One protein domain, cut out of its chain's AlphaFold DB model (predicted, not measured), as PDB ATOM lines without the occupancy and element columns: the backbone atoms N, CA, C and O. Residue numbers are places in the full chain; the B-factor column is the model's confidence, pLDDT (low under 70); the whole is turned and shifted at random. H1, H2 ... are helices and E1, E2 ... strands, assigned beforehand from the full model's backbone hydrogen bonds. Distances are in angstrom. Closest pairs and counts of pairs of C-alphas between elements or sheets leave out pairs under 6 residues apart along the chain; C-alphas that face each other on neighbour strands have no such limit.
ATOM      1  N   GLU A  44     -29.672  30.923  -0.198       69.31
ATOM      2  CA  GLU A  44     -29.535  31.032  -1.661       69.31
ATOM      3  C   GLU A  44     -28.375  31.952  -2.062       69.31
ATOM      4  O   GLU A  44     -27.507  31.557  -2.844       69.31
ATOM      5  N   THR A  45     -28.283  33.133  -1.444       70.12
ATOM      6  CA  THR A  45     -27.162  34.062  -1.644       70.12
ATOM      7  C   THR A  45     -25.841  33.423  -1.227       70.12
ATOM      8  O   THR A  45     -24.853  33.529  -1.945       70.12
ATOM      9  N   ARG A  46     -25.820  32.679  -0.113       72.62
ATOM     10  CA  ARG A  46     -24.649  31.912   0.334       72.62
ATOM     11  C   ARG A  46     -24.191  30.906  -0.715       72.62
ATOM     12  O   ARG A  46     -22.989  30.774  -0.947       72.62
ATOM     13  N   HIS A  47     -25.125  30.172  -1.320       69.69
ATOM     14  CA  HIS A  47     -24.812  29.227  -2.389       69.69
ATOM     15  C   HIS A  47     -24.213  29.948  -3.593       69.69
ATOM     16  O   HIS A  47     -23.160  29.536  -4.065       69.69
ATOM     17  N   TRP A  48     -24.795  31.064  -4.032       64.75
ATOM     18  CA  TRP A  48     -24.233  31.869  -5.119       64.75
ATOM     19  C   TRP A  48     -22.842  32.446  -4.795       64.75
ATOM     20  O   TRP A  48     -21.949  32.399  -5.642       64.75
ATOM     21  N   GLU A  49     -22.623  32.919  -3.565       72.19
ATOM     22  CA  GLU A  49     -21.335  33.450  -3.088       72.19
ATOM     23  C   GLU A  49     -20.242  32.373  -2.995       72.19
ATOM     24  O   GLU A  49     -19.058  32.681  -3.108       72.19
ATOM     25  N   THR A  50     -20.615  31.107  -2.778       71.00
ATOM     26  CA  THR A  50     -19.666  29.992  -2.590       71.00
ATOM     27  C   THR A  50     -19.532  29.072  -3.805       71.00
ATOM     28  O   THR A  50     -18.567  28.315  -3.877       71.00
ATOM     29  N   ALA A  51     -20.455  29.135  -4.769       65.12
ATOM     30  CA  ALA A  51     -20.470  28.266  -5.949       65.12
ATOM     31  C   ALA A  51     -19.510  28.706  -7.064       65.12
ATOM     32  O   ALA A  51     -19.192  27.917  -7.953       65.12
ATOM     33  N   GLN A  52     -19.056  29.959  -7.047       64.94
ATOM     34  CA  GLN A  52     -18.208  30.533  -8.089       64.94
ATOM     35  C   GLN A  52     -16.832  30.935  -7.553       64.94
ATOM     36  O   GLN A  52     -16.661  31.220  -6.370       64.94
ATOM     37  N   ALA A  53     -15.839  30.974  -8.447       72.75
ATOM     38  CA  ALA A  53     -14.519  31.496  -8.118       72.75
ATOM     39  C   ALA A  53     -14.644  32.937  -7.601       72.75
ATOM     40  O   ALA A  53     -15.347  33.755  -8.196       72.75
ATOM     41  N   TYR A  54     -13.941  33.239  -6.512       68.88
ATOM     42  CA  TYR A  54     -14.050  34.502  -5.780       68.88
ATOM     43  C   TYR A  54     -13.870  35.751  -6.667       68.88
ATOM     44  O   TYR A  54     -14.560  36.750  -6.493       68.88
ATOM     45  N   GLU A  55     -13.014  35.677  -7.685       70.56
ATOM     46  CA  GLU A  55     -12.814  36.758  -8.660       70.56
ATOM     47  C   GLU A  55     -14.075  37.062  -9.483       70.56
ATOM     48  O   GLU A  55     -14.413  38.225  -9.693       70.56
ATOM     49  N   LYS A  56     -14.820  36.032  -9.914       72.62
ATOM     50  CA  LYS A  56     -16.071  36.217 -10.672       72.62
ATOM     51  C   LYS A  56     -17.146  36.890  -9.825       72.62
ATOM     52  O   LYS A  56     -17.863  37.752 -10.328       72.62
ATOM     53  N   LEU A  57     -17.199  36.535  -8.542       76.62
ATOM     54  CA  LEU A  57     -18.097  37.138  -7.564       76.62
ATOM     55  C   LEU A  57     -17.823  38.639  -7.403       76.62
ATOM     56  O   LEU A  57     -18.747  39.447  -7.497       76.62
ATOM     57  N   LEU A  58     -16.552  39.023  -7.233       76.88
ATOM     58  CA  LEU A  58     -16.160  40.431  -7.134       76.88
ATOM     59  C   LEU A  58     -16.480  41.213  -8.412       76.88
ATOM     60  O   LEU A  58     -17.001  42.322  -8.332       76.88
ATOM     61  N   ILE A  59     -16.238  40.632  -9.591       79.19
ATOM     62  CA  ILE A  59     -16.571  41.278 -10.871       79.19
ATOM     63  C   ILE A  59     -18.083  41.516 -10.989       79.19
ATOM     64  O   ILE A  59     -18.503  42.590 -11.425       79.19
ATOM     65  N   ALA A  60     -18.904  40.535 -10.603       79.62
ATOM     66  CA  ALA A  60     -20.358  40.664 -10.631       79.62
ATOM     67  C   ALA A  60     -20.848  41.764  -9.674       79.62
ATOM     68  O   ALA A  60     -21.650  42.606 -10.080       79.62
ATOM     69  N   LEU A  61     -20.316  41.807  -8.446       79.88
ATOM     70  CA  LEU A  61     -20.639  42.844  -7.461       79.88
ATOM     71  C   LEU A  61     -20.210  44.237  -7.925       79.88
ATOM     72  O   LEU A  61     -20.993  45.179  -7.853       79.88
ATOM     73  N   ASN A  62     -19.007  44.367  -8.477       81.31
ATOM     74  CA  ASN A  62     -18.518  45.636  -9.009       81.31
ATOM     75  C   ASN A  62     -19.393  46.140 -10.162       81.31
ATOM     76  O   ASN A  62     -19.767  47.312 -10.199       81.31
ATOM     77  N   ARG A  63     -19.793  45.252 -11.083       83.44
ATOM     78  CA  ARG A  63     -20.710  45.611 -12.174       83.44
ATOM     79  C   ARG A  63     -22.076  46.046 -11.649       83.44
ATOM     80  O   ARG A  63     -22.640  47.006 -12.168       83.44
ATOM     81  N   ALA A  64     -22.597  45.361 -10.637       83.81
ATOM     82  CA  ALA A  64     -23.846  45.724  -9.983       83.81
ATOM     83  C   ALA A  64     -23.784  47.133  -9.378       83.81
ATOM     84  O   ALA A  64     -24.679  47.935  -9.626       83.81
ATOM     85  N   VAL A  65     -22.688  47.476  -8.691       83.38
ATOM     86  CA  VAL A  65     -22.458  48.833  -8.159       83.38
ATOM     87  C   VAL A  65     -22.443  49.876  -9.277       83.38
ATOM     88  O   VAL A  65     -23.113  50.897  -9.167       83.38
ATOM     89  N   LEU A  66     -21.737  49.603 -10.378       82.38
ATOM     90  CA  LEU A  66     -21.644  50.525 -11.520       82.38
ATOM     91  C   LEU A  66     -22.974  50.719 -12.262       82.38
ATOM     92  O   LEU A  66     -23.205  51.772 -12.849       82.38
ATOM     93  N   THR A  67     -23.832  49.700 -12.264       84.44
ATOM     94  CA  THR A  67     -25.145  49.720 -12.930       84.44
ATOM     95  C   THR A  67     -26.289  50.062 -11.977       84.44
ATOM     96  O   THR A  67     -27.446  50.025 -12.390       84.44
ATOM     97  N   ASP A  68     -25.976  50.369 -10.713       81.88
ATOM     98  CA  ASP A  68     -26.935  50.613  -9.627       81.88
ATOM     99  C   ASP A  68     -28.024  49.525  -9.521       81.88
ATOM    100  O   ASP A  68     -29.165  49.782  -9.144       81.88
ATOM    101  N   THR A  69     -27.674  48.290  -9.894       82.06
ATOM    102  CA  THR A  69     -28.594  47.148  -9.934       82.06
ATOM    103  C   THR A  69     -28.239  46.188  -8.811       82.06
ATOM    104  O   THR A  69     -27.140  45.641  -8.789       82.06
ATOM    105  N   ILE A  70     -29.169  45.962  -7.883       79.94
ATOM    106  CA  ILE A  70     -28.949  45.061  -6.746       79.94
ATOM    107  C   ILE A  70     -28.883  43.610  -7.260       79.94
ATOM    108  O   ILE A  70     -29.828  43.171  -7.916       79.94
ATOM    109  N   PRO A  71     -27.801  42.856  -6.981       79.25
ATOM    110  CA  PRO A  71     -27.711  41.444  -7.350       79.25
ATOM    111  C   PRO A  71     -28.780  40.590  -6.664       79.25
ATOM    112  O   PRO A  71     -29.191  40.882  -5.539       79.25
ATOM    113  N   ASP A  72     -29.157  39.477  -7.291       72.88
ATOM    114  CA  ASP A  72     -30.106  38.534  -6.697       72.88
ATOM    115  C   ASP A  72     -29.638  38.060  -5.312       72.88
ATOM    116  O   ASP A  72     -28.480  37.693  -5.092       72.88
ATOM    117  N   GLY A  73     -30.557  38.110  -4.346       72.94
ATOM    118  CA  GLY A  73     -30.290  37.741  -2.958       72.94
ATOM    119  C   GLY A  73     -29.519  38.787  -2.139       72.94
ATOM    120  O   GLY A  73     -29.282  38.559  -0.943       72.94
ATOM    121  N   TYR A  74     -29.155  39.934  -2.722       80.25
ATOM    122  CA  TYR A  74     -28.678  41.109  -1.989       80.25
ATOM    123  C   TYR A  74     -29.858  41.999  -1.599       80.25
ATOM    124  O   TYR A  74     -30.916  41.990  -2.218       80.25
ATOM    125  N   GLY A  75     -29.689  42.750  -0.516       79.50
ATOM    126  CA  GLY A  75     -30.723  43.634   0.007       79.50
ATOM    127  C   GLY A  75     -30.102  44.923   0.500       79.50
ATOM    128  O   GLY A  75     -28.978  44.912   1.010       79.50
ATOM    129  N   GLU A  76     -30.831  46.020   0.340       82.62
ATOM    130  CA  GLU A  76     -30.375  47.335   0.768       82.62
ATOM    131  C   GLU A  76     -30.273  47.406   2.295       82.62
ATOM    132  O   GLU A  76     -31.154  46.956   3.034       82.62
ATOM    133  N   VAL A  77     -29.157  47.947   2.772       82.06
ATOM    134  CA  VAL A  77     -28.862  48.127   4.193       82.06
ATOM    135  C   VAL A  77     -28.323  49.530   4.426       82.06
ATOM    136  O   VAL A  77     -27.825  50.190   3.519       82.06
ATOM    137  N   LYS A  78     -28.391  50.003   5.672       82.25
ATOM    138  CA  LYS A  78     -27.813  51.302   6.022       82.25
ATOM    139  C   LYS A  78     -26.286  51.247   5.871       82.25
ATOM    140  O   LYS A  78     -25.705  50.368   6.512       82.25
ATOM    141  N   PRO A  79     -25.647  52.168   5.126       86.25
ATOM    142  CA  PRO A  79     -24.194  52.219   4.994       86.25
ATOM    143  C   PRO A  79     -23.469  52.327   6.334       86.25
ATOM    144  O   PRO A  79     -23.970  52.960   7.273       86.25
ATOM    145  N   LEU A  80     -22.289  51.715   6.428       82.69
ATOM    146  CA  LEU A  80     -21.430  51.865   7.602       82.69
ATOM    147  C   LEU A  80     -20.854  53.283   7.646       82.69
ATOM    148  O   LEU A  80     -20.345  53.790   6.656       82.69
ATOM    149  N   ALA A  81     -20.922  53.929   8.809       75.94
ATOM    150  CA  ALA A  81     -20.339  55.259   8.985       75.94
ATOM    151  C   ALA A  81     -18.803  55.211   9.096       75.94
ATOM    152  O   ALA A  81     -18.139  56.169   8.717       75.94
ATOM    153  N   ASP A  82     -18.245  54.101   9.589       77.81
ATOM    154  CA  ASP A  82     -16.808  53.896   9.820       77.81
ATOM    155  C   ASP A  82     -16.256  52.673   9.056       77.81
ATOM    156  O   ASP A  82     -15.270  52.057   9.469       77.81
ATOM    157  N   GLY A  83     -16.910  52.265   7.962       75.62
ATOM    158  CA  GLY A  83     -16.623  50.988   7.300       75.62
ATOM    159  C   GLY A  83     -15.255  50.898   6.616       75.62
ATOM    160  O   GLY A  83     -14.771  49.792   6.389       75.62
ATOM    161  N   ILE A  84     -14.610  52.033   6.335       82.06
ATOM    162  CA  ILE A  84     -13.301  52.114   5.675       82.06
ATOM    163  C   ILE A  84     -12.356  53.032   6.447       82.06
ATOM    164  O   ILE A  84     -12.788  53.986   7.096       82.06
ATOM    165  N   ASN A  85     -11.055  52.759   6.344       84.69
ATOM    166  CA  ASN A  85     -10.053  53.768   6.664       84.69
ATOM    167  C   ASN A  85      -9.987  54.783   5.523       84.69
ATOM    168  O   ASN A  85     -10.201  54.439   4.364       84.69
ATOM    169  N   VAL A  86      -9.726  56.043   5.856       84.81
ATOM    170  CA  VAL A  86      -9.656  57.125   4.875       84.81
ATOM    171  C   VAL A  86      -8.297  57.804   5.027       84.81
ATOM    172  O   VAL A  86      -7.963  58.216   6.143       84.81
ATOM    173  N   PRO A  87      -7.493  57.916   3.954       82.94
ATOM    174  CA  PRO A  87      -6.205  58.592   4.027       82.94
ATOM    175  C   PRO A  87      -6.356  60.065   4.433       82.94
ATOM    176  O   PRO A  87      -7.372  60.713   4.180       82.94
ATOM    177  N   GLY A  88      -5.322  60.604   5.082       82.56
ATOM    178  CA  GLY A  88      -5.337  61.965   5.623       82.56
ATOM    179  C   GLY A  88      -5.687  63.028   4.575       82.56
ATOM    180  O   GLY A  88      -5.190  63.008   3.449       82.56
ATOM    181  N   GLY A  89      -6.551  63.970   4.957       83.50
ATOM    182  CA  GLY A  89      -7.026  65.032   4.067       83.50
ATOM    183  C   GLY A  89      -8.130  64.600   3.096       83.50
ATOM    184  O   GLY A  89      -8.551  65.411   2.276       83.50
ATOM    185  N   PHE A  90      -8.641  63.370   3.204       87.62
ATOM    186  CA  PHE A  90      -9.887  62.958   2.564       87.62
ATOM    187  C   PHE A  90     -11.024  62.853   3.581       87.62
ATOM    188  O   PHE A  90     -10.817  62.524   4.748       87.62
ATOM    189  N   SER A  91     -12.246  63.093   3.115       87.12
ATOM    190  CA  SER A  91     -13.474  62.743   3.831       87.12
ATOM    191  C   SER A  91     -14.280  61.751   2.999       87.12
ATOM    192  O   SER A  91     -14.464  61.986   1.803       87.12
ATOM    193  N   ALA A  92     -14.780  60.684   3.624       88.00
ATOM    194  CA  ALA A  92     -15.680  59.721   2.998       88.00
ATOM    195  C   ALA A  92     -17.114  59.933   3.499       88.00
ATOM    196  O   ALA A  92     -17.359  59.921   4.705       88.00
ATOM    197  N   THR A  93     -18.054  60.108   2.573       88.56
ATOM    198  CA  THR A  93     -19.487  60.210   2.874       88.56
ATOM    199  C   THR A  93     -20.173  58.918   2.436       88.56
ATOM    200  O   THR A  93     -20.119  58.597   1.249       88.56
ATOM    201  N   PRO A  94     -20.800  58.147   3.344       88.56
ATOM    202  CA  PRO A  94     -21.500  56.923   2.968       88.56
ATOM    203  C   PRO A  94     -22.707  57.236   2.075       88.56
ATOM    204  O   PRO A  94     -23.499  58.117   2.408       88.56
ATOM    205  N   GLN A  95     -22.860  56.503   0.973       87.50
ATOM    206  CA  GLN A  95     -23.930  56.716  -0.009       87.50
ATOM    207  C   GLN A  95     -24.956  55.581   0.033       87.50
ATOM    208  O   GLN A  95     -26.074  55.753   0.517       87.50
ATOM    209  N   LYS A  96     -24.566  54.394  -0.432       87.38
ATOM    210  CA  LYS A  96     -25.439  53.216  -0.555       87.38
ATOM    211  C   LYS A  96     -24.741  51.988  -0.010       87.38
ATOM    212  O   LYS A  96     -23.515  51.911  -0.047       87.38
ATOM    213  N   ALA A  97     -25.510  51.025   0.484       87.00
ATOM    214  CA  ALA A  97     -24.947  49.756   0.904       87.00
ATOM    215  C   ALA A  97     -25.899  48.594   0.673       87.00
ATOM    216  O   ALA A  97     -27.112  48.701   0.864       87.00
ATOM    217  N   TRP A  98     -25.317  47.461   0.306       88.25
ATOM    218  CA  TRP A  98     -26.021  46.216   0.060       88.25
ATOM    219  C   TRP A  98     -25.374  45.102   0.866       88.25
ATOM    220  O   TRP A  98     -24.150  44.992   0.935       88.25
ATOM    221  N   SER A  99     -26.198  44.254   1.465       84.25
ATOM    222  CA  SER A  99     -25.738  43.061   2.170       84.25
ATOM    223  C   SER A  99     -26.264  41.821   1.472       84.25
ATOM    224  O   SER A  99     -27.469  41.734   1.211       84.25
ATOM    225  N   GLY A 100     -25.365  40.880   1.203       82.75
ATOM    226  CA  GLY A 100     -25.666  39.488   0.890       82.75
ATOM    227  C   GLY A 100     -25.689  38.649   2.170       82.75
ATOM    228  O   GLY A 100     -26.112  39.144   3.219       82.75
ATOM    229  N   ASP A 101     -25.230  37.397   2.084       78.50
ATOM    230  CA  ASP A 101     -25.111  36.505   3.250       78.50
ATOM    231  C   ASP A 101     -23.770  36.693   3.969       78.50
ATOM    232  O   ASP A 101     -23.740  37.000   5.159       78.50
ATOM    233  N   LYS A 102     -22.652  36.541   3.249       78.75
ATOM    234  CA  LYS A 102     -21.294  36.669   3.811       78.75
ATOM    235  C   LYS A 102     -20.573  37.928   3.369       78.75
ATOM    236  O   LYS A 102     -19.552  38.279   3.966       78.75
ATOM    237  N   LEU A 103     -21.048  38.561   2.302       83.25
ATOM    238  CA  LEU A 103     -20.446  39.762   1.753       83.25
ATOM    239  C   LEU A 103     -21.379  40.952   1.881       83.25
ATOM    240  O   LEU A 103     -22.606  40.853   1.878       83.25
ATOM    241  N   ARG A 104     -20.741  42.107   1.977       87.94
ATOM    242  CA  ARG A 104     -21.380  43.401   2.056       87.94
ATOM    243  C   ARG A 104     -20.605  44.362   1.175       87.94
ATOM    244  O   ARG A 104     -19.381  44.270   1.084       87.94
ATOM    245  N   VAL A 105     -21.336  45.260   0.538       88.62
ATOM    246  CA  VAL A 105     -20.799  46.308  -0.318       88.62
ATOM    247  C   VAL A 105     -21.293  47.638   0.228       88.62
ATOM    248  O   VAL A 105     -22.497  47.826   0.382       88.62
ATOM    249  N   ASP A 106     -20.375  48.554   0.515       89.25
ATOM    250  CA  ASP A 106     -20.678  49.922   0.927       89.25
ATOM    251  C   ASP A 106     -20.002  50.872  -0.069       89.25
ATOM    252  O   ASP A 106     -18.800  50.778  -0.316       89.25
ATOM    253  N   SER A 107     -20.786  51.774  -0.656       88.94
ATOM    254  CA  SER A 107     -20.317  52.821  -1.558       88.94
ATOM    255  C   SER A 107     -20.157  54.129  -0.789       88.94
ATOM    256  O   SER A 107     -21.043  54.522  -0.021       88.94
ATOM    257  N   TYR A 108     -19.031  54.803  -1.011       89.00
ATOM    258  CA  TYR A 108     -18.686  56.066  -0.370       89.00
ATOM    259  C   TYR A 108     -18.310  57.104  -1.419       89.00
ATOM    260  O   TYR A 108     -17.601  56.809  -2.378       89.00
ATOM    261  N   GLU A 109     -18.726  58.342  -1.190       89.44
ATOM    262  CA  GLU A 109     -18.217  59.498  -1.912       89.44
ATOM    263  C   GLU A 109     -16.961  60.018  -1.208       89.44
ATOM    264  O   GLU A 109     -17.004  60.399  -0.035       89.44
ATOM    265  N   LEU A 110     -15.837  60.032  -1.924       89.12
ATOM    266  CA  LEU A 110     -14.564  60.541  -1.426       89.12
ATOM    267  C   LEU A 110     -14.341  61.977  -1.883       89.12
ATOM    268  O   LEU A 110     -14.308  62.271  -3.078       89.12
ATOM    269  N   ARG A 111     -14.102  62.869  -0.924       89.81
ATOM    270  CA  ARG A 111     -13.738  64.261  -1.186       89.81
ATOM    271  C   ARG A 111     -12.320  64.532  -0.704       89.81
ATOM    272  O   ARG A 111     -12.029  64.368   0.478       89.81
ATOM    273  N   ASN A 112     -11.461  64.978  -1.618       90.19
ATOM    274  CA  ASN A 112     -10.125  65.473  -1.295       90.19
ATOM    275  C   ASN A 112     -10.230  66.912  -0.765       90.19
ATOM    276  O   ASN A 112     -10.705  67.800  -1.475       90.19
ATOM    277  N   ALA A 113      -9.810  67.134   0.476       88.50
ATOM    278  CA  ALA A 113      -9.754  68.450   1.110       88.50
ATOM    279  C   ALA A 113      -8.369  69.113   0.992       88.50
ATOM    280  O   ALA A 113      -8.207  70.262   1.400       88.50
ATOM    281  N   ASN A 114      -7.372  68.413   0.444       86.50
ATOM    282  CA  ASN A 114      -6.049  68.979   0.201       86.50
ATOM    283  C   ASN A 114      -6.062  69.930  -1.004       86.50
ATOM    284  O   ASN A 114      -6.894  69.825  -1.906       86.50
ATOM    285  N   THR A 115      -5.082  70.831  -1.062       87.81
ATOM    286  CA  THR A 115      -4.880  71.740  -2.204       87.81
ATOM    287  C   THR A 115      -4.129  71.091  -3.373       87.81
ATOM    288  O   THR A 115      -3.946  71.724  -4.409       87.81
ATOM    289  N   TRP A 116      -3.705  69.830  -3.232       86.44
ATOM    290  CA  TRP A 116      -3.019  69.047  -4.261       86.44
ATOM    291  C   TRP A 116      -3.716  67.705  -4.511       86.44
ATOM    292  O   TRP A 116      -4.442  67.179  -3.662       86.44
ATOM    293  N   GLY A 117      -3.480  67.132  -5.692       85.38
ATOM    294  CA  GLY A 117      -3.944  65.790  -6.037       85.38
ATOM    295  C   GLY A 117      -3.171  64.720  -5.269       85.38
ATOM    296  O   GLY A 117      -1.944  64.763  -5.201       85.38
ATOM    297  N   VAL A 118      -3.886  63.748  -4.706       85.81
ATOM    298  CA  VAL A 118      -3.301  62.587  -4.027       85.81
ATOM    299  C   VAL A 118      -3.717  61.333  -4.784       85.81
ATOM    300  O   VAL A 118      -4.896  61.150  -5.082       85.81
ATOM    301  N   ALA A 119      -2.747  60.482  -5.112       85.75
ATOM    302  CA  ALA A 119      -3.013  59.192  -5.733       85.75
ATOM    303  C   ALA A 119      -3.560  58.221  -4.679       85.75
ATOM    304  O   ALA A 119      -2.869  57.925  -3.706       85.75
ATOM    305  N   LEU A 120      -4.784  57.739  -4.888       86.56
ATOM    306  CA  LEU A 120      -5.416  56.747  -4.025       86.56
ATOM    307  C   LEU A 120      -4.893  55.349  -4.341       86.56
ATOM    308  O   LEU A 120      -4.725  54.985  -5.509       86.56
ATOM    309  N   ARG A 121      -4.660  54.554  -3.299       87.25
ATOM    310  CA  ARG A 121      -4.334  53.133  -3.417       87.25
ATOM    311  C   ARG A 121      -5.319  52.326  -2.588       87.25
ATOM    312  O   ARG A 121      -5.737  52.760  -1.522       87.25
ATOM    313  N   GLU A 122      -5.644  51.117  -3.032       84.31
ATOM    314  CA  GLU A 122      -6.560  50.220  -2.307       84.31
ATOM    315  C   GLU A 122      -6.117  49.985  -0.852       84.31
ATOM    316  O   GLU A 122      -6.938  49.967   0.063       84.31
ATOM    317  N   GLN A 123      -4.803  49.888  -0.629       85.94
ATOM    318  CA  GLN A 123      -4.189  49.721   0.692       85.94
ATOM    319  C   GLN A 123      -4.519  50.850   1.682       85.94
ATOM    320  O   GLN A 123      -4.518  50.609   2.886       85.94
ATOM    321  N   ASP A 124      -4.820  52.060   1.200       86.12
ATOM    322  CA  ASP A 124      -5.126  53.209   2.061       86.12
ATOM    323  C   ASP A 124      -6.491  53.050   2.754       86.12
ATOM    324  O   ASP A 124      -6.747  53.663   3.790       86.12
ATOM    325  N   PHE A 125      -7.347  52.184   2.204       86.38
ATOM    326  CA  PHE A 125      -8.695  51.893   2.693       86.38
ATOM    327  C   PHE A 125      -8.770  50.595   3.500       86.38
ATOM    328  O   PHE A 125      -9.850  50.176   3.925       86.38
ATOM    329  N   TRP A 126      -7.626  49.946   3.726       85.06
ATOM    330  CA  TRP A 126      -7.564  48.664   4.410       85.06
ATOM    331  C   TRP A 126      -8.052  48.770   5.862       85.06
ATOM    332  O   TRP A 126      -7.581  49.598   6.644       85.06
TER     333      TRP A 126
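What this domain is: This is residues 44 to 126 of the 135 residues of the protein "Conjugative transfer protein" of Escherichia coli (UniProt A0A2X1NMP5). One long two-stranded hairpin, E1 and E2, runs along much of an elongated domain, with H2 near the hairpin's turn and H1 beyond H2. Past the other end of the hairpin, the chain folds back to the short H3. The printed part has 83 residues, with three named helices and two named strands in the order H1, H2, E1, E2, H3, a mixed class with an antiparallel sheet in the order E1, E2. It is only just loose, close to compact, with a radius of gyration of the C-alphas of 14.6 A and spans of 47 by 25 by 21 A.

Where its parts are: Find C-alpha 90 at (-9.887, 62.958, 2.564); from there E1 runs 25.4 A over residues 90 to 99 and bends by 60 degrees at residue 96. E2, residues 104 to 112, covers 25.0 A. H2 is residues 54 to 66, 18.6 A long. H1, residues 44 to 51, begins at C-alpha 44, (-29.535, 31.032, -1.661). H3, residues 122 to 125, ends at C-alpha 125, (-8.695, 51.893, 2.693).

How they stand to each other: Look at the hairpin E1 and E2, antiparallel at 161 degrees: N 91 and O 111 are 2.9 A apart and N 107 and O 96 2.8 A, within hydrogen-bond range. The closest C-alphas of H2 and E2, Leu 61 and Val 105, are 7.9 A apart. H1 and H2 are close but not clearly touching, with closest C-alphas Glu 49 and Leu 57 at 6.6 A. They stand at a steep tilt of 50 degrees, opposite ways. H3 is apart from E1. In H1 and H2 every O i to N i+4 pair is within hydrogen-bond range; H3 is too short for one.

The domain as a whole: The C-alphas of Glu 44 and Thr 115, the two farthest apart, are 47.6 A apart. The printed part has no cut. The link from H2 to E1, residues 67 to 89, is long. Residues 51 to 56, of which 54 to 56 belong to H2, stand free. Look for pLDDT under 70 at residues 44, 47 to 48, 51 to 52 and 54.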